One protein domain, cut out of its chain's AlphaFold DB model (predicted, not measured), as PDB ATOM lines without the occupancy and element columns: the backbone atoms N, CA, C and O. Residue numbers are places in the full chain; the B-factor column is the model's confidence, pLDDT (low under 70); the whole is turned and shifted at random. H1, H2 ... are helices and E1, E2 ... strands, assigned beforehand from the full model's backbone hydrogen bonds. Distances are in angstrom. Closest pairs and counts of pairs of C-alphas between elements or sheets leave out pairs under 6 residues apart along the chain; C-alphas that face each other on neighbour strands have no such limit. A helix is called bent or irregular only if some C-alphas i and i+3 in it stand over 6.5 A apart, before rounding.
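What this domain is: This is residues 5 to 67 of the 77 residues of an uncharacterized protein of Micrococcaceae bacterium (UniProt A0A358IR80). A small, strongly twisted sheet of three strands, with E1 and E2 sharply bent, makes a compact body, and a long tail, residues 55 to 67, sticks out from it and ends in the short helix H1. Part of the stretch after E3 folds back to pair with E1 in two short runs. The printed part has 63 residues, with E1, E2, E3 and then H1 along the chain; the sheet's order is E1, E2, E3, antiparallel, and the class is mostly strand. The whole is loose, with a radius of gyration of the C-alphas of 14.7 A, and elongated, spanning 49 by 26 by 20 A, the tail making the length.

How they stand to each other: E2, residues 17 to 27, is the inner strand and bends by 93 degrees at residue 21. E1, residues 5 to 14, an edge strand, bends by 95 degrees at residue 9. They form an antiparallel hairpin at 147 degrees; C-alphas 8 and 23 face each other at 4.3 A, and N 7 and O 24 are within hydrogen-bond range at 2.9 A. E3, residues 30 to 36, the other edge strand, forms a hairpin with E2 at 135 degrees, with N 23 and O 35 at 2.8 A. Residues 7 to 8 of E1 pair, parallel, with residues 45 to 46, and residues 11 to 12 with residues 51 to 52. H1, residues 63 to 66, is not on the sheet and is too short for any O i to N i+4 pair; its 1 O i to N i+3 pair is within range.

Where its parts are: E1 begins at C-alpha 5 (-7.557, 33.760, 117.217) and measures 20.0 A, E2 24.3 A and E3 18.3 A. H1 ends at C-alpha 66 (24.737, 40.232, 122.788).

The domain as a whole: The C-alphas of Gly 40 and Ala 65, the two farthest apart, are 48.8 A apart. Without residues 55 to 67, which stand free, the body spans 26 by 26 by 15 A. The printed part has no cut; the link from E3 to H1 is long, 26 residues. Residues 64 to 67 have pLDDT under 70.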
ATOM      1  N   TYR A   5      -7.771  35.149 117.621       96.81
ATOM      2  CA  TYR A   5      -7.557  33.760 117.217       96.81
ATOM      3  C   TYR A   5      -8.037  32.767 118.274       96.81
ATOM      4  O   TYR A   5      -8.242  33.106 119.446       96.81
ATOM      5  N   THR A   6      -8.182  31.509 117.854       98.06
ATOM      6  CA  THR A   6      -8.482  30.387 118.749       98.06
ATOM      7  C   THR A   6      -7.410  29.305 118.693       98.06
ATOM      8  O   THR A   6      -6.902  28.970 117.624       98.06
ATOM      9  N   LEU A   7      -7.079  28.745 119.856       97.94
ATOM     10  CA  LEU A   7      -6.128  27.644 120.020       97.94
ATOM     11  C   LEU A   7      -6.829  26.472 120.712       97.94
ATOM     12  O   LEU A   7      -7.232  26.594 121.869       97.94
ATOM     13  N   GLY A   8      -6.999  25.361 119.999       98.31
ATOM     14  CA  GLY A   8      -7.729  24.179 120.464       98.31
ATOM     15  C   GLY A   8      -6.833  22.978 120.744       98.31
ATOM     16  O   GLY A   8      -5.658  22.967 120.390       98.31
ATOM     17  N   HIS A   9      -7.406  21.953 121.376       98.31
ATOM     18  CA  HIS A   9      -6.738  20.686 121.712       98.31
ATOM     19  C   HIS A   9      -5.426  20.866 122.481       98.31
ATOM     20  O   HIS A   9      -4.482  20.101 122.302       98.31
ATOM     21  N   VAL A  10      -5.342  21.870 123.350       98.38
ATOM     22  CA  VAL A  10      -4.156  22.092 124.184       98.38
ATOM     23  C   VAL A  10      -4.364  21.590 125.602       98.38
ATOM     24  O   VAL A  10      -5.483  21.555 126.115       98.38
ATOM     25  N   ARG A  11      -3.261  21.237 126.258       98.44
ATOM     26  CA  ARG A  11      -3.204  21.012 127.702       98.44
ATOM     27  C   ARG A  11      -2.641  22.259 128.356       98.44
ATOM     28  O   ARG A  11      -1.503  22.621 128.080       98.44
ATOM     29  N   ILE A  12      -3.432  22.948 129.166       97.75
ATOM     30  CA  ILE A  12      -3.053  24.256 129.710       97.75
ATOM     31  C   ILE A  12      -2.478  24.081 131.101       97.75
ATOM     32  O   ILE A  12      -3.097  23.437 131.944       97.75
ATOM     33  N   VAL A  13      -1.333  24.704 131.359       96.31
ATOM     34  CA  VAL A  13      -0.806  24.844 132.718       96.31
ATOM     35  C   VAL A  13      -1.346  26.125 133.342       96.31
ATOM     36  O   VAL A  13      -1.224  27.210 132.777       96.31
ATOM     37  N   THR A  14      -1.929  25.979 134.524       93.81
ATOM     38  CA  THR A  14      -2.445  27.052 135.379       93.81
ATOM     39  C   THR A  14      -1.677  27.069 136.700       93.81
ATOM     40  O   THR A  14      -0.861  26.184 136.966       93.81
ATOM     41  N   ASP A  15      -1.954  28.051 137.555       92.25
ATOM     42  CA  ASP A  15      -1.427  28.090 138.925       92.25
ATOM     43  C   ASP A  15      -1.890  26.902 139.791       92.25
ATOM     44  O   ASP A  15      -1.212  26.512 140.739       92.25
ATOM     45  N   SER A  16      -3.024  26.303 139.430       92.75
ATOM     46  CA  SER A  16      -3.720  25.264 140.189       92.75
ATOM     47  C   SER A  16      -3.502  23.856 139.622       92.75
ATOM     48  O   SER A  16      -4.064  22.888 140.131       92.75
ATOM     49  N   GLY A  17      -2.692  23.719 138.568       94.56
ATOM     50  CA  GLY A  17      -2.408  22.447 137.904       94.56
ATOM     51  C   GLY A  17      -2.635  22.498 136.395       94.56
ATOM     52  O   GLY A  17      -2.565  23.559 135.776       94.56
ATOM     53  N   MET A  18      -2.891  21.336 135.793       97.06
ATOM     54  CA  MET A  18      -3.059  21.191 134.346       97.06
ATOM     55  C   MET A  18      -4.518  20.910 133.979       97.06
ATOM     56  O   MET A  18      -5.161  20.053 134.583       97.06
ATOM     57  N   LEU A  19      -5.023  21.620 132.971       97.69
ATOM     58  CA  LEU A  19      -6.332  21.392 132.367       97.69
ATOM     59  C   LEU A  19      -6.162  20.668 131.033       97.69
ATOM     60  O   LEU A  19      -5.425  21.121 130.157       97.69
ATOM     61  N   GLU A  20      -6.870  19.557 130.867       97.88
ATOM     62  CA  GLU A  20      -6.806  18.721 129.668       97.88
ATOM     63  C   GLU A  20      -7.756  19.221 128.574       97.88
ATOM     64  O   GLU A  20      -8.863  19.672 128.873       97.88
ATOM     65  N   ASN A  21      -7.338  19.099 127.310       98.19
ATOM     66  CA  ASN A  21      -8.142  19.361 126.109       98.19
ATOM     67  C   ASN A  21      -8.982  20.656 126.176       98.19
ATOM     68  O   ASN A  21     -10.213  20.628 126.255       98.19
ATOM     69  N   GLN A  22      -8.305  21.799 126.161       98.44
ATOM     70  CA  GLN A  22      -8.911  23.124 126.259       98.44
ATOM     71  C   GLN A  22      -8.912  23.866 124.917       98.44
ATOM     72  O   GLN A  22      -8.122  23.579 124.015       98.44
ATOM     73  N   LEU A  23      -9.823  24.834 124.821       98.50
ATOM     74  CA  LEU A  23      -9.956  25.825 123.765       98.50
ATOM     75  C   LEU A  23      -9.752  27.215 124.372       98.50
ATOM     76  O   LEU A  23     -10.466  27.609 125.300       98.50
ATOM     77  N   ILE A  24      -8.789  27.951 123.830       97.81
ATOM     78  CA  ILE A  24      -8.452  29.318 124.227       97.81
ATOM     79  C   ILE A  24      -8.935  30.268 123.138       97.81
ATOM     80  O   ILE A  24      -8.670  30.022 121.962       97.81
ATOM     81  N   SER A  25      -9.599  31.356 123.521       97.75
ATOM     82  CA  SER A  25      -9.820  32.506 122.641       97.75
ATOM     83  C   SER A  25      -8.991  33.689 123.118       97.75
ATOM     84  O   SER A  25      -8.981  34.017 124.308       97.75
ATOM     85  N   ALA A  26      -8.289  34.320 122.184       96.56
ATOM     86  CA  ALA A  26      -7.535  35.536 122.427       96.56
ATOM     87  C   ALA A  26      -7.975  36.617 121.445       96.56
ATOM     88  O   ALA A  26      -8.148  36.345 120.258       96.56
ATOM     89  N   ALA A  27      -8.130  37.835 121.945       96.56
ATOM     90  CA  ALA A  27      -8.432  39.015 121.152       96.56
ATOM     91  C   ALA A  27      -7.794  40.235 121.810       96.56
ATOM     92  O   ALA A  27      -7.602  40.270 123.025       96.56
ATOM     93  N   ASP A  28      -7.407  41.216 120.996       94.44
ATOM     94  CA  ASP A  28      -6.858  42.486 121.480       94.44
ATOM     95  C   ASP A  28      -5.677  42.344 122.466       94.44
ATOM     96  O   ASP A  28      -5.462  43.175 123.346       94.44
ATOM     97  N   GLY A  29      -4.870  41.286 122.298       93.31
ATOM     98  CA  GLY A  29      -3.714  40.991 123.153       93.31
ATOM     99  C   GLY A  29      -4.066  40.390 124.520       93.31
ATOM    100  O   GLY A  29      -3.195  40.304 125.385       93.31
ATOM    101  N   VAL A  30      -5.315  39.969 124.719       95.50
ATOM    102  CA  VAL A  30      -5.840  39.422 125.973       95.50
ATOM    103  C   VAL A  30      -6.408  38.021 125.741       95.50
ATOM    104  O   VAL A  30      -6.960  37.726 124.683       95.50
ATOM    105  N   ILE A  31      -6.279  37.145 126.740       96.25
ATOM    106  CA  ILE A  31      -6.999  35.867 126.784       96.25
ATOM    107  C   ILE A  31      -8.436  36.163 127.226       96.25
ATOM    108  O   ILE A  31      -8.662  36.515 128.381       96.25
ATOM    109  N   GLU A  32      -9.401  36.028 126.320       97.50
ATOM    110  CA  GLU A  32     -10.813  36.297 126.616       97.50
ATOM    111  C   GLU A  32     -11.489  35.124 127.324       97.50
ATOM    112  O   GLU A  32     -12.331  35.321 128.201       97.50
ATOM    113  N   ALA A  33     -11.139  33.894 126.940       97.12
ATOM    114  CA  ALA A  33     -11.706  32.701 127.547       97.12
ATOM    115  C   ALA A  33     -10.764  31.501 127.471       97.12
ATOM    116  O   ALA A  33     -10.039  31.296 126.496       97.12
ATOM    117  N   VAL A  34     -10.876  30.658 128.494       97.12
ATOM    118  CA  VAL A  34     -10.359  29.292 128.526       97.12
ATOM    119  C   VAL A  34     -11.528  28.386 128.880       97.12
ATOM    120  O   VAL A  34     -12.191  28.593 129.897       97.12
ATOM    121  N   LYS A  35     -11.823  27.411 128.022       97.62
ATOM    122  CA  LYS A  35     -12.949  26.487 128.205       97.62
ATOM    123  C   LYS A  35     -12.611  25.096 127.673       97.62
ATOM    124  O   LYS A  35     -11.789  24.994 126.763       97.62
ATOM    125  N   PRO A  36     -13.264  24.027 128.162       97.94
ATOM    126  CA  PRO A  36     -13.097  22.697 127.585       97.94
ATOM    127  C   PRO A  36     -13.357  22.698 126.075       97.94
ATOM    128  O   PRO A  36     -14.318  23.315 125.606       97.94
ATOM    129  N   HIS A  37     -12.521  21.995 125.311       98.19
ATOM    130  CA  HIS A  37     -12.700  21.876 123.870       98.19
ATOM    131  C   HIS A  37     -13.718  20.776 123.559       98.19
ATOM    132  O   HIS A  37     -13.402  19.585 123.567       98.19
ATOM    133  N   SER A  38     -14.971  21.177 123.341       96.12
ATOM    134  CA  SER A  38     -16.052  20.251 123.004       96.12
ATOM    135  C   SER A  38     -15.840  19.611 121.632       96.12
ATOM    136  O   SER A  38     -15.426  20.271 120.681       96.12
ATOM    137  N   THR A  39     -16.185  18.330 121.515       93.81
ATOM    138  CA  THR A  39     -16.130  17.586 120.253       93.81
ATOM    139  C   THR A  39     -16.899  18.310 119.147       93.81
ATOM    140  O   THR A  39     -18.032  18.739 119.353       93.81
ATOM    141  N   GLY A  40     -16.298  18.413 117.960       92.75
ATOM    142  CA  GLY A  40     -16.918  19.046 116.791       92.75
ATOM    143  C   GLY A  40     -16.783  20.569 116.737       92.75
ATOM    144  O   GLY A  40     -17.182  21.165 115.740       92.75
ATOM    145  N   VAL A  41     -16.200  21.204 117.759       95.62
ATOM    146  CA  VAL A  41     -15.788  22.610 117.688       95.62
ATOM    147  C   VAL A  41     -14.441  22.688 116.969       95.62
ATOM    148  O   VAL A  41     -13.529  21.923 117.262       95.62
ATOM    149  N   SER A  42     -14.325  23.590 115.995       95.44
ATOM    150  CA  SER A  42     -13.060  23.869 115.309       95.44
ATOM    151  C   SER A  42     -12.290  24.982 116.015       95.44
ATOM    152  O   SER A  42     -12.895  25.953 116.472       95.44
ATOM    153  N   ALA A  43     -10.963  24.888 116.009       97.31
ATOM    154  CA  ALA A  43     -10.060  25.983 116.349       97.31
ATOM    155  C   ALA A  43      -9.267  26.410 115.109       97.31
ATOM    156  O   ALA A  43      -9.014  25.595 114.223       97.31
ATOM    157  N   GLU A  44      -8.865  27.677 115.054       97.81
ATOM    158  CA  GLU A  44      -8.010  28.193 113.977       97.81
ATOM    159  C   GLU A  44      -6.606  27.588 114.032       97.81
ATOM    160  O   GLU A  44      -6.009  27.286 113.000       97.81
ATOM    161  N   ILE A  45      -6.097  27.395 115.248       97.56
ATOM    162  CA  ILE A  45      -4.818  26.754 115.516       97.56
ATOM    163  C   ILE A  45      -5.090  25.470 116.296       97.56
ATOM    164  O   ILE A  45      -5.672  25.499 117.384       97.56
ATOM    165  N   ASP A  46      -4.646  24.344 115.746       97.38
ATOM    166  CA  ASP A  46      -4.711  23.055 116.426       97.38
ATOM    167  C   ASP A  46      -3.425  22.802 117.221       97.38
ATOM    168  O   ASP A  46      -2.321  22.766 116.675       97.38
ATOM    169  N   GLY A  47      -3.575  22.644 118.533       97.00
ATOM    170  CA  GLY A  47      -2.496  22.320 119.451       97.00
ATOM    171  C   GLY A  47      -2.145  20.835 119.499       97.00
ATOM    172  O   GLY A  47      -1.127  20.502 120.098       97.00
ATOM    173  N   CYS A  48      -2.936  19.936 118.901       96.69
ATOM    174  CA  CYS A  48      -2.626  18.502 118.781       96.69
ATOM    175  C   CYS A  48      -2.233  17.807 120.107       96.69
ATOM    176  O   CYS A  48      -1.360  16.939 120.138       96.69
ATOM    177  N   GLY A  49      -2.834  18.200 121.231       97.00
ATOM    178  CA  GLY A  49      -2.526  17.674 122.565       97.00
ATOM    179  C   GLY A  49      -1.233  18.218 123.186       97.00
ATOM    180  O   GLY A  49      -0.775  17.706 124.215       97.00
ATOM    181  N   MET A  50      -0.611  19.238 122.592       98.19
ATOM    182  CA  MET A  50       0.590  19.869 123.137       98.19
ATOM    183  C   MET A  50       0.295  20.676 124.402       98.19
ATOM    184  O   MET A  50      -0.840  21.055 124.700       98.19
ATOM    185  N   LEU A  51       1.361  20.925 125.158       97.38
ATOM    186  CA  LEU A  51       1.320  21.751 126.354       97.38
ATOM    187  C   LEU A  51       1.288  23.233 125.962       97.38
ATOM    188  O   LEU A  51       2.144  23.699 125.213       97.38
ATOM    189  N   CYS A  52       0.327  23.969 126.506       97.38
ATOM    190  CA  CYS A  52       0.230  25.414 126.418       97.38
ATOM    191  C   CYS A  52       0.600  26.006 127.779       97.38
ATOM    192  O   CYS A  52      -0.111  25.836 128.772       97.38
ATOM    193  N   LEU A  53       1.745  26.680 127.818       96.25
ATOM    194  CA  LEU A  53       2.289  27.325 129.007       96.25
ATOM    195  C   LEU A  53       2.047  28.836 128.925       96.25
ATOM    196  O   LEU A  53       2.077  29.387 127.818       96.25
ATOM    197  N   PRO A  54       1.885  29.535 130.063       94.50
ATOM    198  CA  PRO A  54       2.092  30.974 130.096       94.50
ATOM    199  C   PRO A  54       3.458  31.326 129.494       94.50
ATOM    200  O   PRO A  54       4.425  30.572 129.643       94.50
ATOM    201  N   GLY A  55       3.540  32.475 128.823       93.69
ATOM    202  CA  GLY A  55       4.815  32.979 128.322       93.69
ATOM    203  C   GLY A  55       5.838  33.063 129.456       93.69
ATOM    204  O   GLY A  55       5.533  33.564 130.538       93.69
ATOM    205  N   ILE A  56       7.045  32.549 129.222       92.19
ATOM    206  CA  ILE A  56       8.105  32.555 130.233       92.19
ATOM    207  C   ILE A  56       8.558  33.997 130.463       92.19
ATOM    208  O   ILE A  56       8.930  34.699 129.522       92.19
ATOM    209  N   VAL A  57       8.563  34.416 131.726       92.44
ATOM    210  CA  VAL A  57       9.113  35.706 132.147       92.44
ATOM    211  C   VAL A  57      10.550  35.491 132.613       92.44
ATOM    212  O   VAL A  57      10.790  34.892 133.659       92.44
ATOM    213  N   ASP A  58      11.508  35.979 131.828       90.56
ATOM    214  CA  ASP A  58      12.923  35.984 132.204       90.56
ATOM    215  C   ASP A  58      13.218  37.194 133.105       90.56
ATOM    216  O   ASP A  58      13.238  38.339 132.652       90.56
ATOM    217  N   LEU A  59      13.427  36.936 134.398       92.38
ATOM    218  CA  LEU A  59      13.711  37.971 135.395       92.38
ATOM    219  C   LEU A  59      15.179  38.410 135.408       92.38
ATOM    220  O   LEU A  59      15.489  39.476 135.941       92.38
ATOM    221  N   GLN A  60      16.088  37.596 134.871       89.38
ATOM    222  CA  GLN A  60      17.527  37.837 134.936       89.38
ATOM    223  C   GLN A  60      18.186  37.512 133.600       89.38
ATOM    224  O   GLN A  60      19.019  36.613 133.481       89.38
ATOM    225  N   SER A  61      17.852  38.320 132.599       81.75
ATOM    226  CA  SER A  61      18.479  38.239 131.291       81.75
ATOM    227  C   SER A  61      19.680  39.168 131.180       81.75
ATOM    228  O   SER A  61      19.607  40.344 131.533       81.75
ATOM    229  N   ASN A  62      20.763  38.677 130.579       75.88
ATOM    230  CA  ASN A  62      21.834  39.527 130.050       75.88
ATOM    231  C   ASN A  62      21.756  39.617 128.514       75.88
ATOM    232  O   ASN A  62      22.769  39.784 127.838       75.88
ATOM    233  N   ALA A  63      20.553  39.463 127.942       70.31
ATOM    234  CA  ALA A  63      20.323  39.434 126.496       70.31
ATOM    235  C   ALA A  63      20.827  40.695 125.763       70.31
ATOM    236  O   ALA A  63      21.257  40.600 124.615       70.31
ATOM    237  N   LEU A  64      20.871  41.849 126.441       62.28
ATOM    238  CA  LEU A  64      21.459  43.095 125.927       62.28
ATOM    239  C   LEU A  64      22.979  43.018 125.707       62.28
ATOM    240  O   LEU A  64      23.498  43.727 124.854       62.28
ATOM    241  N   ALA A  65      23.704  42.137 126.405       58.25
ATOM    242  CA  ALA A  65      25.149  41.979 126.215       58.25
ATOM    243  C   ALA A  65      25.519  41.335 124.866       58.25
ATOM    244  O   ALA A  65      26.683  41.365 124.471       58.25
ATOM    245  N   ARG A  66      24.543  40.750 124.152       55.97
ATOM    246  CA  ARG A  66      24.737  40.232 122.788       55.97
ATOM    247  C   ARG A  66      24.669  41.316 121.714       55.97
ATOM    248  O   ARG A  66      25.120  41.070 120.598       55.97
ATOM    249  N   GLU A  67      24.175  42.511 122.031       58.53
ATOM    250  CA  GLU A  67      24.500  43.679 121.222       58.53
ATOM    251  C   GLU A  67      25.934  44.087 121.579       58.53
ATOM    252  O   GLU A  67      26.160  44.751 122.587       58.53
TER     253      GLU A  67